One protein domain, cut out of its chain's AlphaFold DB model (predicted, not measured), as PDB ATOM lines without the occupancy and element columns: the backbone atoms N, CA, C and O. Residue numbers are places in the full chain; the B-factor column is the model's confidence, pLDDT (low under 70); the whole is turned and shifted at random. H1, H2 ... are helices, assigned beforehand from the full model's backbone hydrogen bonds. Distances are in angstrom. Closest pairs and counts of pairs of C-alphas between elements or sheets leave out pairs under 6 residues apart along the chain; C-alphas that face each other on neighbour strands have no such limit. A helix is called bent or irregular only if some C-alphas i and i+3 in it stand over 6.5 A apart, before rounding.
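This is residues 6 to 73 and 102 to 121 of the 133 residues of an uncharacterized protein of Variovorax sp. 38R (UniProt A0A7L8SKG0). The long helix H4 is crossed by H5 at nearly a right angle, H2 packs on it steeply tilted, and short H1 meets its first end; H3 lies near H5. The printed part has 88 residues with five named helices, H1 to H5 in order, and no named strand: all helix. It is compact, radius of gyration of the C-alphas 12.2 A, spanning 37 by 28 by 23 A.

H4, residues 53 to 71, is the hub. Its residues 59 to 67 alone touch H5, residues 104 to 120, about perpendicular at 83 degrees; closest C-alphas His 63 and Ala 111, 6.3 A. H2, residues 16 to 26, touches H4 at a steep tilt of 52 degrees, the same way; closest C-alphas Ile 26 and Thr 61, 7.3 A. H1, residues 6 to 10, touches H4 at residues 53 to 55 alone; closest C-alphas Ala 10 and Gly 54, 4.1 A. H3, residues 41 to 47, is close to H5 but not clearly touching; closest C-alphas Leu 41 and Pro 105, 7.3 A. O i to N i+4 pairs are within hydrogen-bond range throughout H1, H2 and H3, in 13 of 15 in H4 and 10 of 13 in H5.

H4, 23.3 A, begins at C-alpha 53 (192.455, 116.637, 98.790); it is irregular, C-alphas 62 and 65 being 7.9 A apart. H5, 16.1 A, ends at C-alpha 120 (179.969, 102.518, 94.122); it is irregular, C-alphas 115 and 118 being 9.6 A apart. H2 measures 15.6 A, H3 10.1 A, H1 6.2 A.

The farthest C-alphas, Leu 8 and Glu 73, are 37.5 A apart. Residues 74 to 101 are not printed; C-alphas 73 and 102 are 10.8 A apart across the cut. The link from H2 to H3 is long, 14 residues; in it residues 35 to 36 have pLDDT under 70.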
ATOM      1  N   ARG A   6     196.362 125.252 105.990       90.06
ATOM      2  CA  ARG A   6     195.764 123.912 106.058       90.06
ATOM      3  C   ARG A   6     194.427 123.844 105.322       90.06
ATOM      4  O   ARG A   6     194.186 122.875 104.607       90.06
ATOM      5  N   LYS A   7     193.569 124.851 105.496       91.12
ATOM      6  CA  LYS A   7     192.256 124.917 104.844       91.12
ATOM      7  C   LYS A   7     192.399 125.134 103.335       91.12
ATOM      8  O   LYS A   7     191.684 124.484 102.582       91.12
ATOM      9  N   LEU A   8     193.378 125.933 102.901       92.50
ATOM     10  CA  LEU A   8     193.729 126.071 101.481       92.50
ATOM     11  C   LEU A   8     194.181 124.736 100.877       92.50
ATOM     12  O   LEU A   8     193.634 124.306  99.869       92.50
ATOM     13  N   ARG A   9     195.108 124.024 101.534       93.56
ATOM     14  CA  ARG A   9     195.557 122.699 101.067       93.56
ATOM     15  C   ARG A   9     194.433 121.671 101.016       93.56
ATOM     16  O   ARG A   9     194.416 120.836 100.129       93.56
ATOM     17  N   ALA A  10     193.509 121.690 101.972       94.56
ATOM     18  CA  ALA A  10     192.374 120.771 101.961       94.56
ATOM     19  C   ALA A  10     191.433 121.003 100.767       94.56
ATOM     20  O   ALA A  10     190.829 120.040 100.304       94.56
ATOM     21  N   ALA A  11     191.332 122.239 100.273       96.00
ATOM     22  CA  ALA A  11     190.499 122.607  99.130       96.00
ATOM     23  C   ALA A  11     191.173 122.376  97.762       96.00
ATOM     24  O   ALA A  11     190.519 122.546  96.740       96.00
ATOM     25  N   GLU A  12     192.452 121.985  97.737       97.38
ATOM     26  CA  GLU A  12     193.188 121.621  96.521       97.38
ATOM     27  C   GLU A  12     192.424 120.544  95.732       97.38
ATOM     28  O   GLU A  12     192.087 119.493  96.289       97.38
ATOM     29  N   SER A  13     192.137 120.809  94.455       97.75
ATOM     30  CA  SER A  13     191.454 119.864  93.565       97.75
ATOM     31  C   SER A  13     192.283 118.604  93.350       97.75
ATOM     32  O   SER A  13     193.513 118.647  93.308       97.75
ATOM     33  N   LEU A  14     191.605 117.470  93.195       97.38
ATOM     34  CA  LEU A  14     192.269 116.209  92.893       97.38
ATOM     35  C   LEU A  14     192.836 116.213  91.474       97.38
ATOM     36  O   LEU A  14     192.185 116.635  90.523       97.38
ATOM     37  N   THR A  15     194.051 115.694  91.363       95.94
ATOM     38  CA  THR A  15     194.727 115.370  90.108       95.94
ATOM     39  C   THR A  15     195.253 113.936  90.207       95.94
ATOM     40  O   THR A  15     195.398 113.417  91.324       95.94
ATOM     41  N   PRO A  16     195.589 113.281  89.086       94.69
ATOM     42  CA  PRO A  16     196.088 111.905  89.103       94.69
ATOM     43  C   PRO A  16     197.381 111.780  89.921       94.69
ATOM     44  O   PRO A  16     197.526 110.907  90.778       94.69
ATOM     45  N   THR A  17     198.300 112.732  89.730       93.94
ATOM     46  CA  THR A  17     199.576 112.803  90.455       93.94
ATOM     47  C   THR A  17     199.376 113.049  91.947       93.94
ATOM     48  O   THR A  17     200.067 112.450  92.780       93.94
ATOM     49  N   LEU A  18     198.401 113.887  92.314       95.38
ATOM     50  CA  LEU A  18     198.051 114.109  93.710       95.38
ATOM     51  C   LEU A  18     197.476 112.835  94.337       95.38
ATOM     52  O   LEU A  18     197.917 112.469  95.425       95.38
ATOM     53  N   LEU A  19     196.564 112.125  93.666       95.19
ATOM     54  CA  LEU A  19     196.013 110.861  94.165       95.19
ATOM     55  C   LEU A  19     197.108 109.829  94.430       95.19
ATOM     56  O   LEU A  19     197.188 109.301  95.542       95.19
ATOM     57  N   GLN A  20     198.002 109.607  93.466       93.75
ATOM     58  CA  GLN A  20     199.117 108.681  93.649       93.75
ATOM     59  C   GLN A  20     200.009 109.103  94.829       93.75
ATOM     60  O   GLN A  20     200.366 108.279  95.674       93.75
ATOM     61  N   SER A  21     200.332 110.398  94.942       94.75
ATOM     62  CA  SER A  21     201.121 110.938  96.059       94.75
ATOM     63  C   SER A  21     200.442 110.732  97.417       94.75
ATOM     64  O   SER A  21     201.106 110.400  98.401       94.75
ATOM     65  N   LEU A  22     199.123 110.926  97.496       96.12
ATOM     66  CA  LEU A  22     198.352 110.714  98.720       96.12
ATOM     67  C   LEU A  22     198.295 109.227  99.077       96.12
ATOM     68  O   LEU A  22     198.537 108.884 100.230       96.12
ATOM     69  N   MET A  23     198.069 108.341  98.107       95.94
ATOM     70  CA  MET A  23     198.043 106.897  98.345       95.94
ATOM     71  C   MET A  23     199.384 106.370  98.855       95.94
ATOM     72  O   MET A  23     199.405 105.692  99.881       95.94
ATOM     73  N   ARG A  24     200.505 106.795  98.252       94.44
ATOM     74  CA  ARG A  24     201.864 106.483  98.739       94.44
ATOM     75  C   ARG A  24     202.126 106.928 100.181       94.44
ATOM     76  O   ARG A  24     203.001 106.372 100.835       94.44
ATOM     77  N   LYS A  25     201.417 107.951 100.673       94.94
ATOM     78  CA  LYS A  25     201.536 108.430 102.062       94.94
ATOM     79  C   LYS A  25     200.677 107.633 103.040       94.94
ATOM     80  O   LYS A  25     201.006 107.580 104.221       94.94
ATOM     81  N   ILE A  26     199.562 107.068 102.582       95.38
ATOM     82  CA  ILE A  26     198.571 106.401 103.439       95.38
ATOM     83  C   ILE A  26     198.837 104.893 103.517       95.38
ATOM     84  O   ILE A  26     198.665 104.291 104.587       95.38
ATOM     85  N   PHE A  27     199.263 104.300 102.400       93.62
ATOM     86  CA  PHE A  27     199.397 102.862 102.204       93.62
ATOM     87  C   PHE A  27     200.840 102.448 101.873       93.62
ATOM     88  O   PHE A  27     201.641 103.271 101.427       93.62
ATOM     89  N   PRO A  28     201.198 101.175 102.114       92.50
ATOM     90  CA  PRO A  28     202.521 100.648 101.798       92.50
ATOM     91  C   PRO A  28     202.881 100.729 100.306       92.50
ATOM     92  O   PRO A  28     202.061 100.445  99.439       92.50
ATOM     93  N   LYS A  29     204.168 100.967 100.004       90.44
ATOM     94  CA  LYS A  29     204.698 100.972  98.625       90.44
ATOM     95  C   LYS A  29     204.468  99.649  97.877       90.44
ATOM     96  O   LYS A  29     204.422  99.653  96.657       90.44
ATOM     97  N   LYS A  30     204.306  98.524  98.580       88.31
ATOM     98  CA  LYS A  30     204.005  97.227  97.948       88.31
ATOM     99  C   LYS A  30     202.668  97.214  97.192       88.31
ATOM    100  O   LYS A  30     202.546  96.416  96.281       88.31
ATOM    101  N   ASN A  31     201.729  98.111  97.514       90.19
ATOM    102  CA  ASN A  31     200.449  98.283  96.809       90.19
ATOM    103  C   ASN A  31     200.559  99.195  95.563       90.19
ATOM    104  O   ASN A  31     199.569  99.460  94.886       90.19
ATOM    105  N   ASP A  32     201.757  99.689  95.250       89.62
ATOM    106  CA  ASP A  32     202.065 100.514  94.078       89.62
ATOM    107  C   ASP A  32     202.765  99.671  93.004       89.62
ATOM    108  O   ASP A  32     203.903  99.934  92.626       89.62
ATOM    109  N   TYR A  33     202.120  98.582  92.591       81.44
ATOM    110  CA  TYR A  33     202.696  97.605  91.658       81.44
ATOM    111  C   TYR A  33     202.034  97.609  90.278       81.44
ATOM    112  O   TYR A  33     202.497  96.906  89.386       81.44
ATOM    113  N   VAL A  34     200.962  98.385  90.099       77.56
ATOM    114  CA  VAL A  34     200.278  98.541  88.812       77.56
ATOM    115  C   VAL A  34     200.498  99.958  88.321       77.56
ATOM    116  O   VAL A  34     200.262 100.922  89.054       77.56
ATOM    117  N   GLU A  35     200.899 100.077  87.062       69.19
ATOM    118  CA  GLU A  35     200.883 101.329  86.314       69.19
ATOM    119  C   GLU A  35     199.434 101.643  85.922       69.19
ATOM    120  O   GLU A  35     199.004 101.484  84.787       69.19
ATOM    121  N   ALA A  36     198.619 101.969  86.924       65.56
ATOM    122  CA  ALA A  36     197.217 102.279  86.720       65.56
ATOM    123  C   ALA A  36     197.036 103.774  86.486       65.56
ATOM    124  O   ALA A  36     197.593 104.606  87.212       65.56
ATOM    125  N   SER A  37     196.196 104.112  85.510       74.44
ATOM    126  CA  SER A  37     195.830 105.496  85.258       74.44
ATOM    127  C   SER A  37     194.889 105.996  86.354       74.44
ATOM    128  O   SER A  37     193.720 105.622  86.427       74.44
ATOM    129  N   PHE A  38     195.392 106.879  87.216       87.88
ATOM    130  CA  PHE A  38     194.561 107.598  88.186       87.88
ATOM    131  C   PHE A  38     193.579 108.577  87.510       87.88
ATOM    132  O   PHE A  38     192.721 109.122  88.200       87.88
ATOM    133  N   GLU A  39     193.678 108.784  86.189       89.88
ATOM    134  CA  GLU A  39     192.738 109.602  85.407       89.88
ATOM    135  C   GLU A  39     191.315 109.041  85.471       89.88
ATOM    136  O   GLU A  39     190.371 109.796  85.689       89.88
ATOM    137  N   GLU A  40     191.154 107.719  85.369       87.94
ATOM    138  CA  GLU A  40     189.839 107.057  85.391       87.94
ATOM    139  C   GLU A  40     189.158 107.157  86.762       87.94
ATOM    140  O   GLU A  40     187.933 107.173  86.866       87.94
ATOM    141  N   LEU A  41     189.946 107.306  87.830       91.69
ATOM    142  CA  LEU A  41     189.427 107.414  89.193       91.69
ATOM    143  C   LEU A  41     188.862 108.802  89.502       91.69
ATOM    144  O   LEU A  41     188.026 108.932  90.395       91.69
ATOM    145  N   LEU A  42     189.303 109.851  88.803       94.25
ATOM    146  CA  LEU A  42     188.798 111.207  89.029       94.25
ATOM    147  C   LEU A  42     187.286 111.333  88.774       94.25
ATOM    148  O   LEU A  42     186.594 111.827  89.670       94.25
ATOM    149  N   PRO A  43     186.733 110.893  87.624       92.88
ATOM    150  CA  PRO A  43     185.290 110.928  87.410       92.88
ATOM    151  C   PRO A  43     184.534 109.988  88.363       92.88
ATOM    152  O   PRO A  43     183.458 110.366  88.826       92.88
ATOM    153  N   GLU A  44     185.089 108.823  88.722       92.69
ATOM    154  CA  GLU A  44     184.492 107.922  89.725       92.69
ATOM    155  C   GLU A  44     184.346 108.618  91.090       92.69
ATOM    156  O   GLU A  44     183.259 108.664  91.663       92.69
ATOM    157  N   LEU A  45     185.414 109.247  91.588       95.56
ATOM    158  CA  LEU A  45     185.402 110.003  92.845       95.56
ATOM    159  C   LEU A  45     184.459 111.216  92.782       95.56
ATOM    160  O   LEU A  45     183.764 111.531  93.755       95.56
ATOM    161  N   ALA A  46     184.405 111.890  91.631       95.31
ATOM    162  CA  ALA A  46     183.555 113.055  91.429       95.31
ATOM    163  C   ALA A  46     182.057 112.722  91.513       95.31
ATOM    164  O   ALA A  46     181.306 113.565  92.020       95.31
ATOM    165  N   ARG A  47     181.632 111.516  91.092       95.06
ATOM    166  CA  ARG A  47     180.246 111.022  91.256       95.06
ATOM    167  C   ARG A  47     179.807 111.027  92.723       95.06
ATOM    168  O   ARG A  47     178.679 111.395  93.019       95.06
ATOM    169  N   PHE A  48     180.732 110.754  93.641       95.38
ATOM    170  CA  PHE A  48     180.505 110.770  95.092       95.38
ATOM    171  C   PHE A  48     180.870 112.100  95.766       95.38
ATOM    172  O   PHE A  48     181.070 112.171  96.982       95.38
ATOM    173  N   ASN A  49     180.989 113.174  94.978       96.12
ATOM    174  CA  ASN A  49     181.370 114.512  95.428       96.12
ATOM    175  C   ASN A  49     182.726 114.569  96.168       96.12
ATOM    176  O   ASN A  49     182.956 115.442  97.010       96.12
ATOM    177  N   ILE A  50     183.647 113.659  95.842       97.75
ATOM    178  CA  ILE A  50     185.026 113.668  96.337       97.75
ATOM    179  C   ILE A  50     185.896 114.315  95.263       97.75
ATOM    180  O   ILE A  50     186.342 113.670  94.322       97.75
ATOM    181  N   LYS A  51     186.107 115.626  95.387       97.56
ATOM    182  CA  LYS A  51     186.791 116.446  94.369       97.56
ATOM    183  C   LYS A  51     188.058 117.112  94.888       97.56
ATOM    184  O   LYS A  51     188.849 117.621  94.101       97.56
ATOM    185  N   THR A  52     188.253 117.112  96.205       98.31
ATOM    186  CA  THR A  52     189.365 117.804  96.862       98.31
ATOM    187  C   THR A  52     190.234 116.865  97.688       98.31
ATOM    188  O   THR A  52     189.795 115.814  98.169       98.31
ATOM    189  N   ARG A  53     191.474 117.297  97.925       98.19
ATOM    190  CA  ARG A  53     192.455 116.637  98.790       98.19
ATOM    191  C   ARG A  53     191.877 116.285 100.158       98.19
ATOM    192  O   ARG A  53     192.098 115.185 100.657       98.19
ATOM    193  N   GLY A  54     191.169 117.225 100.785       97.69
ATOM    194  CA  GLY A  54     190.603 117.047 102.119       97.69
ATOM    195  C   GLY A  54     189.544 115.948 102.155       97.69
ATOM    196  O   GLY A  54     189.584 115.095 103.040       97.69
ATOM    197  N   GLN A  55     188.647 115.933 101.167       98.25
ATOM    198  CA  GLN A  55     187.600 114.915 101.048       98.25
ATOM    199  C   GLN A  55     188.195 113.523 100.810       98.25
ATOM    200  O   GLN A  55     187.800 112.565 101.474       98.25
ATOM    201  N   PHE A  56     189.182 113.421  99.915       98.25
ATOM    202  CA  PHE A  56     189.855 112.157  99.627       98.25
ATOM    203  C   PHE A  56     190.622 111.626 100.841       98.25
ATOM    204  O   PHE A  56     190.477 110.465 101.216       98.25
ATOM    205  N   LEU A  57     191.396 112.485 101.511       97.75
ATOM    206  CA  LEU A  57     192.099 112.105 102.736       97.75
ATOM    207  C   LEU A  57     191.127 111.634 103.814       97.75
ATOM    208  O   LEU A  57     191.401 110.625 104.459       97.75
ATOM    209  N   ALA A  58     189.998 112.320 103.995       97.56
ATOM    210  CA  ALA A  58     188.983 111.907 104.954       97.56
ATOM    211  C   ALA A  58     188.442 110.502 104.641       97.56
ATOM    212  O   ALA A  58     188.413 109.670 105.542       97.56
ATOM    213  N   LEU A  59     188.105 110.210 103.376       97.94
ATOM    214  CA  LEU A  59     187.673 108.873 102.946       97.94
ATOM    215  C   LEU A  59     188.731 107.810 103.280       97.94
ATOM    216  O   LEU A  59     188.470 106.865 104.027       97.94
ATOM    217  N   MET A  60     189.939 107.977 102.744       97.94
ATOM    218  CA  MET A  60     190.962 106.935 102.810       97.94
ATOM    219  C   MET A  60     191.458 106.709 104.237       97.94
ATOM    220  O   MET A  60     191.690 105.571 104.640       97.94
ATOM    221  N   THR A  61     191.608 107.775 105.028       96.81
ATOM    222  CA  THR A  61     192.057 107.645 106.423       96.81
ATOM    223  C   THR A  61     190.984 107.039 107.321       96.81
ATOM    224  O   THR A  61     191.337 106.242 108.190       96.81
ATOM    225  N   HIS A  62     189.701 107.332 107.077       97.44
ATOM    226  CA  HIS A  62     188.589 106.731 107.812       97.44
ATOM    227  C   HIS A  62     188.552 105.204 107.630       97.44
ATOM    228  O   HIS A  62     188.445 104.468 108.611       97.44
ATOM    229  N   HIS A  63     188.739 104.711 106.400       97.06
ATOM    230  CA  HIS A  63     188.687 103.274 106.105       97.06
ATOM    231  C   HIS A  63     190.045 102.556 106.169       97.06
ATOM    232  O   HIS A  63     190.085 101.331 106.057       97.06
ATOM    233  N   ARG A  64     191.159 103.266 106.410       96.12
ATOM    234  CA  ARG A  64     192.534 102.731 106.304       96.12
ATOM    235  C   ARG A  64     192.738 101.382 106.991       96.12
ATOM    236  O   ARG A  64     193.284 100.467 106.386       96.12
ATOM    237  N   LYS A  65     192.333 101.253 108.261       95.94
ATOM    238  CA  LYS A  65     192.529 100.007 109.027       95.94
ATOM    239  C   LYS A  65     191.751  98.837 108.422       95.94
ATOM    240  O   LYS A  65     192.275  97.731 108.361       95.94
ATOM    241  N   ARG A  66     190.519  99.084 107.967       95.50
ATOM    242  CA  ARG A  66     189.668  98.065 107.340       95.50
ATOM    243  C   ARG A  66     190.214  97.665 105.972       95.50
ATOM    244  O   ARG A  66     190.298  96.476 105.708       95.50
ATOM    245  N   LEU A  67     190.660  98.634 105.174       94.75
ATOM    246  CA  LEU A  67     191.304  98.397 103.879       94.75
ATOM    247  C   LEU A  67     192.563  97.544 104.020       94.75
ATOM    248  O   LEU A  67     192.704  96.558 103.316       94.75
ATOM    249  N   LEU A  68     193.440  97.869 104.976       92.94
ATOM    250  CA  LEU A  68     194.626  97.052 105.237       92.94
ATOM    251  C   LEU A  68     194.261  95.646 105.716       92.94
ATOM    252  O   LEU A  68     194.963  94.704 105.383       92.94
ATOM    253  N   ARG A  69     193.190  95.475 106.497       92.12
ATOM    254  CA  ARG A  69     192.757  94.136 106.909       92.12
ATOM    255  C   ARG A  69     192.284  93.309 105.714       92.12
ATOM    256  O   ARG A  69     192.735  92.183 105.593       92.12
ATOM    257  N   ILE A  70     191.449  93.889 104.850       89.88
ATOM    258  CA  ILE A  70     190.968  93.252 103.612       89.88
ATOM    259  C   ILE A  70     192.155  92.891 102.703       89.88
ATOM    260  O   ILE A  70     192.262  91.773 102.223       89.88
ATOM    261  N   ASP A  71     193.104  93.812 102.528       89.88
ATOM    262  CA  ASP A  71     194.286  93.609 101.679       89.88
ATOM    263  C   ASP A  71     195.268  92.549 102.207       89.88
ATOM    264  O   ASP A  71     196.031  91.978 101.435       89.88
ATOM    265  N   ASN A  72     195.259  92.275 103.516       87.19
ATOM    266  CA  ASN A  72     196.078  91.227 104.131       87.19
ATOM    267  C   ASN A  72     195.269  89.955 104.448       87.19
ATOM    268  O   ASN A  72     195.806  89.056 105.100       87.19
ATOM    269  N   GLU A  73     193.995  89.882 104.055       84.38
ATOM    270  CA  GLU A  73     193.159  88.720 104.341       84.38
ATOM    271  C   GLU A  73     193.689  87.504 103.560       84.38
ATOM    272  O   GLU A  73     194.016  87.623 102.372       84.38
ATOM    273  N   PHE A 102     195.604  94.150  96.604       88.19
ATOM    274  CA  PHE A 102     195.024  95.285  95.913       88.19
ATOM    275  C   PHE A 102     196.056  96.373  95.637       88.19
ATOM    276  O   PHE A 102     196.745  96.881  96.529       88.19
ATOM    277  N   ALA A 103     196.114  96.795  94.377       90.81
ATOM    278  CA  ALA A 103     196.798  98.016  93.994       90.81
ATOM    279  C   ALA A 103     196.032  99.247  94.509       90.81
ATOM    280  O   ALA A 103     194.839  99.174  94.821       90.81
ATOM    281  N   TYR A 104     196.687 100.409  94.554       94.12
ATOM    282  CA  TYR A 104     196.049 101.657  94.999       94.12
ATOM    283  C   TYR A 104     194.673 101.963  94.372       94.12
ATOM    284  O   TYR A 104     193.782 102.325  95.141       94.12
ATOM    285  N   PRO A 105     194.436 101.808  93.052       93.38
ATOM    286  CA  PRO A 105     193.105 102.023  92.478       93.38
ATOM    287  C   PRO A 105     192.027 101.138  93.101       93.38
ATOM    288  O   PRO A 105     190.953 101.621  93.449       93.38
ATOM    289  N   ALA A 106     192.327  99.853  93.298       92.00
ATOM    290  CA  ALA A 106     191.387  98.917  93.898       92.00
ATOM    291  C   ALA A 106     191.095  99.292  95.359       92.00
ATOM    292  O   ALA A 106     189.937  99.329  95.757       92.00
ATOM    293  N   LEU A 107     192.109  99.694  96.133       94.62
ATOM    294  CA  LEU A 107     191.902 100.193  97.499       94.62
ATOM    295  C   LEU A 107     191.010 101.445  97.547       94.62
ATOM    296  O   LEU A 107     190.243 101.607  98.495       94.62
ATOM    297  N   ILE A 108     191.097 102.328  96.546       95.38
ATOM    298  CA  ILE A 108     190.217 103.502  96.431       95.38
ATOM    299  C   ILE A 108     188.773 103.065  96.162       95.38
ATOM    300  O   ILE A 108     187.866 103.548  96.838       95.38
ATOM    301  N   ARG A 109     188.556 102.132  95.230       94.25
ATOM    302  CA  ARG A 109     187.215 101.614  94.907       94.25
ATOM    303  C   ARG A 109     186.583 100.874  96.086       94.25
ATOM    304  O   ARG A 109     185.450 101.177  96.440       94.25
ATOM    305  N   ILE A 110     187.348 100.037  96.790       94.06
ATOM    306  CA  ILE A 110     186.886  99.394  98.032       94.06
ATOM    307  C   ILE A 110     186.528 100.457  99.082       94.06
ATOM    308  O   ILE A 110     185.548 100.313  99.802       94.06
ATOM    309  N   ALA A 111     187.282 101.558  99.187       96.44
ATOM    310  CA  ALA A 111     186.933 102.636 100.114       96.44
ATOM    311  C   ALA A 111     185.599 103.314  99.755       96.44
ATOM    312  O   ALA A 111     184.844 103.670 100.659       96.44
ATOM    313  N   LEU A 112     185.313 103.490  98.461       95.75
ATOM    314  CA  LEU A 112     184.030 104.007  97.985       95.75
ATOM    315  C   LEU A 112     182.888 103.043  98.310       95.75
ATOM    316  O   LEU A 112     181.907 103.474  98.906       95.75
ATOM    317  N   GLU A 113     183.049 101.755  98.021       94.62
ATOM    318  CA  GLU A 113     182.071 100.712  98.355       94.62
ATOM    319  C   GLU A 113     181.801 100.647  99.864       94.62
ATOM    320  O   GLU A 113     180.656 100.656 100.307       94.62
ATOM    321  N   LEU A 114     182.845 100.711 100.694       94.12
ATOM    322  CA  LEU A 114     182.696 100.738 102.152       94.12
ATOM    323  C   LEU A 114     181.917 101.955 102.672       94.12
ATOM    324  O   LEU A 114     181.408 101.900 103.794       94.12
ATOM    325  N   LYS A 115     181.877 103.058 101.916       95.00
ATOM    326  CA  LYS A 115     181.199 104.297 102.311       95.00
ATOM    327  C   LYS A 115     179.800 104.434 101.712       95.00
ATOM    328  O   LYS A 115     178.918 104.951 102.393       95.00
ATOM    329  N   PHE A 116     179.626 104.038 100.457       93.12
ATOM    330  CA  PHE A 116     178.425 104.303  99.661       93.12
ATOM    331  C   PHE A 116     177.676 103.025  99.250       93.12
ATOM    332  O   PHE A 116     176.578 103.117  98.717       93.12
ATOM    333  N   GLY A 117     178.224 101.842  99.544       89.69
ATOM    334  CA  GLY A 117     177.601 100.556  99.239       89.69
ATOM    335  C   GLY A 117     177.542 100.264  97.740       89.69
ATOM    336  O   GLY A 117     178.424 100.673  96.983       89.69
ATOM    337  N   ASP A 118     176.480  99.565  97.332       80.19
ATOM    338  CA  ASP A 118     176.276  99.046  95.972       80.19
ATOM    339  C   ASP A 118     176.337 100.139  94.885       80.19
ATOM    340  O   ASP A 118     176.759  99.860  93.767       80.19
ATOM    341  N   GLU A 119     176.019 101.401  95.205       80.38
ATOM    342  CA  GLU A 119     176.106 102.526  94.256       80.38
ATOM    343  C   GLU A 119     177.534 102.786  93.739       80.38
ATOM    344  O   GLU A 119     177.712 103.383  92.676       80.38
ATOM    345  N   ALA A 120     178.560 102.358  94.484       78.00
ATOM    346  CA  ALA A 120     179.969 102.518  94.122       78.00
ATOM    347  C   ALA A 120     180.557 101.342  93.335       78.00
ATOM    348  O   ALA A 120     181.693 101.440  92.865       78.00
ATOM    349  N   VAL A 121     179.812 100.248  93.176       72.81
ATOM    350  CA  VAL A 121     180.276  99.072  92.439       72.81
ATOM    351  C   VAL A 121     180.174  99.366  90.942       72.81
ATOM    352  O   VAL A 121     179.090  99.525  90.393       72.81
TER     353      VAL A 121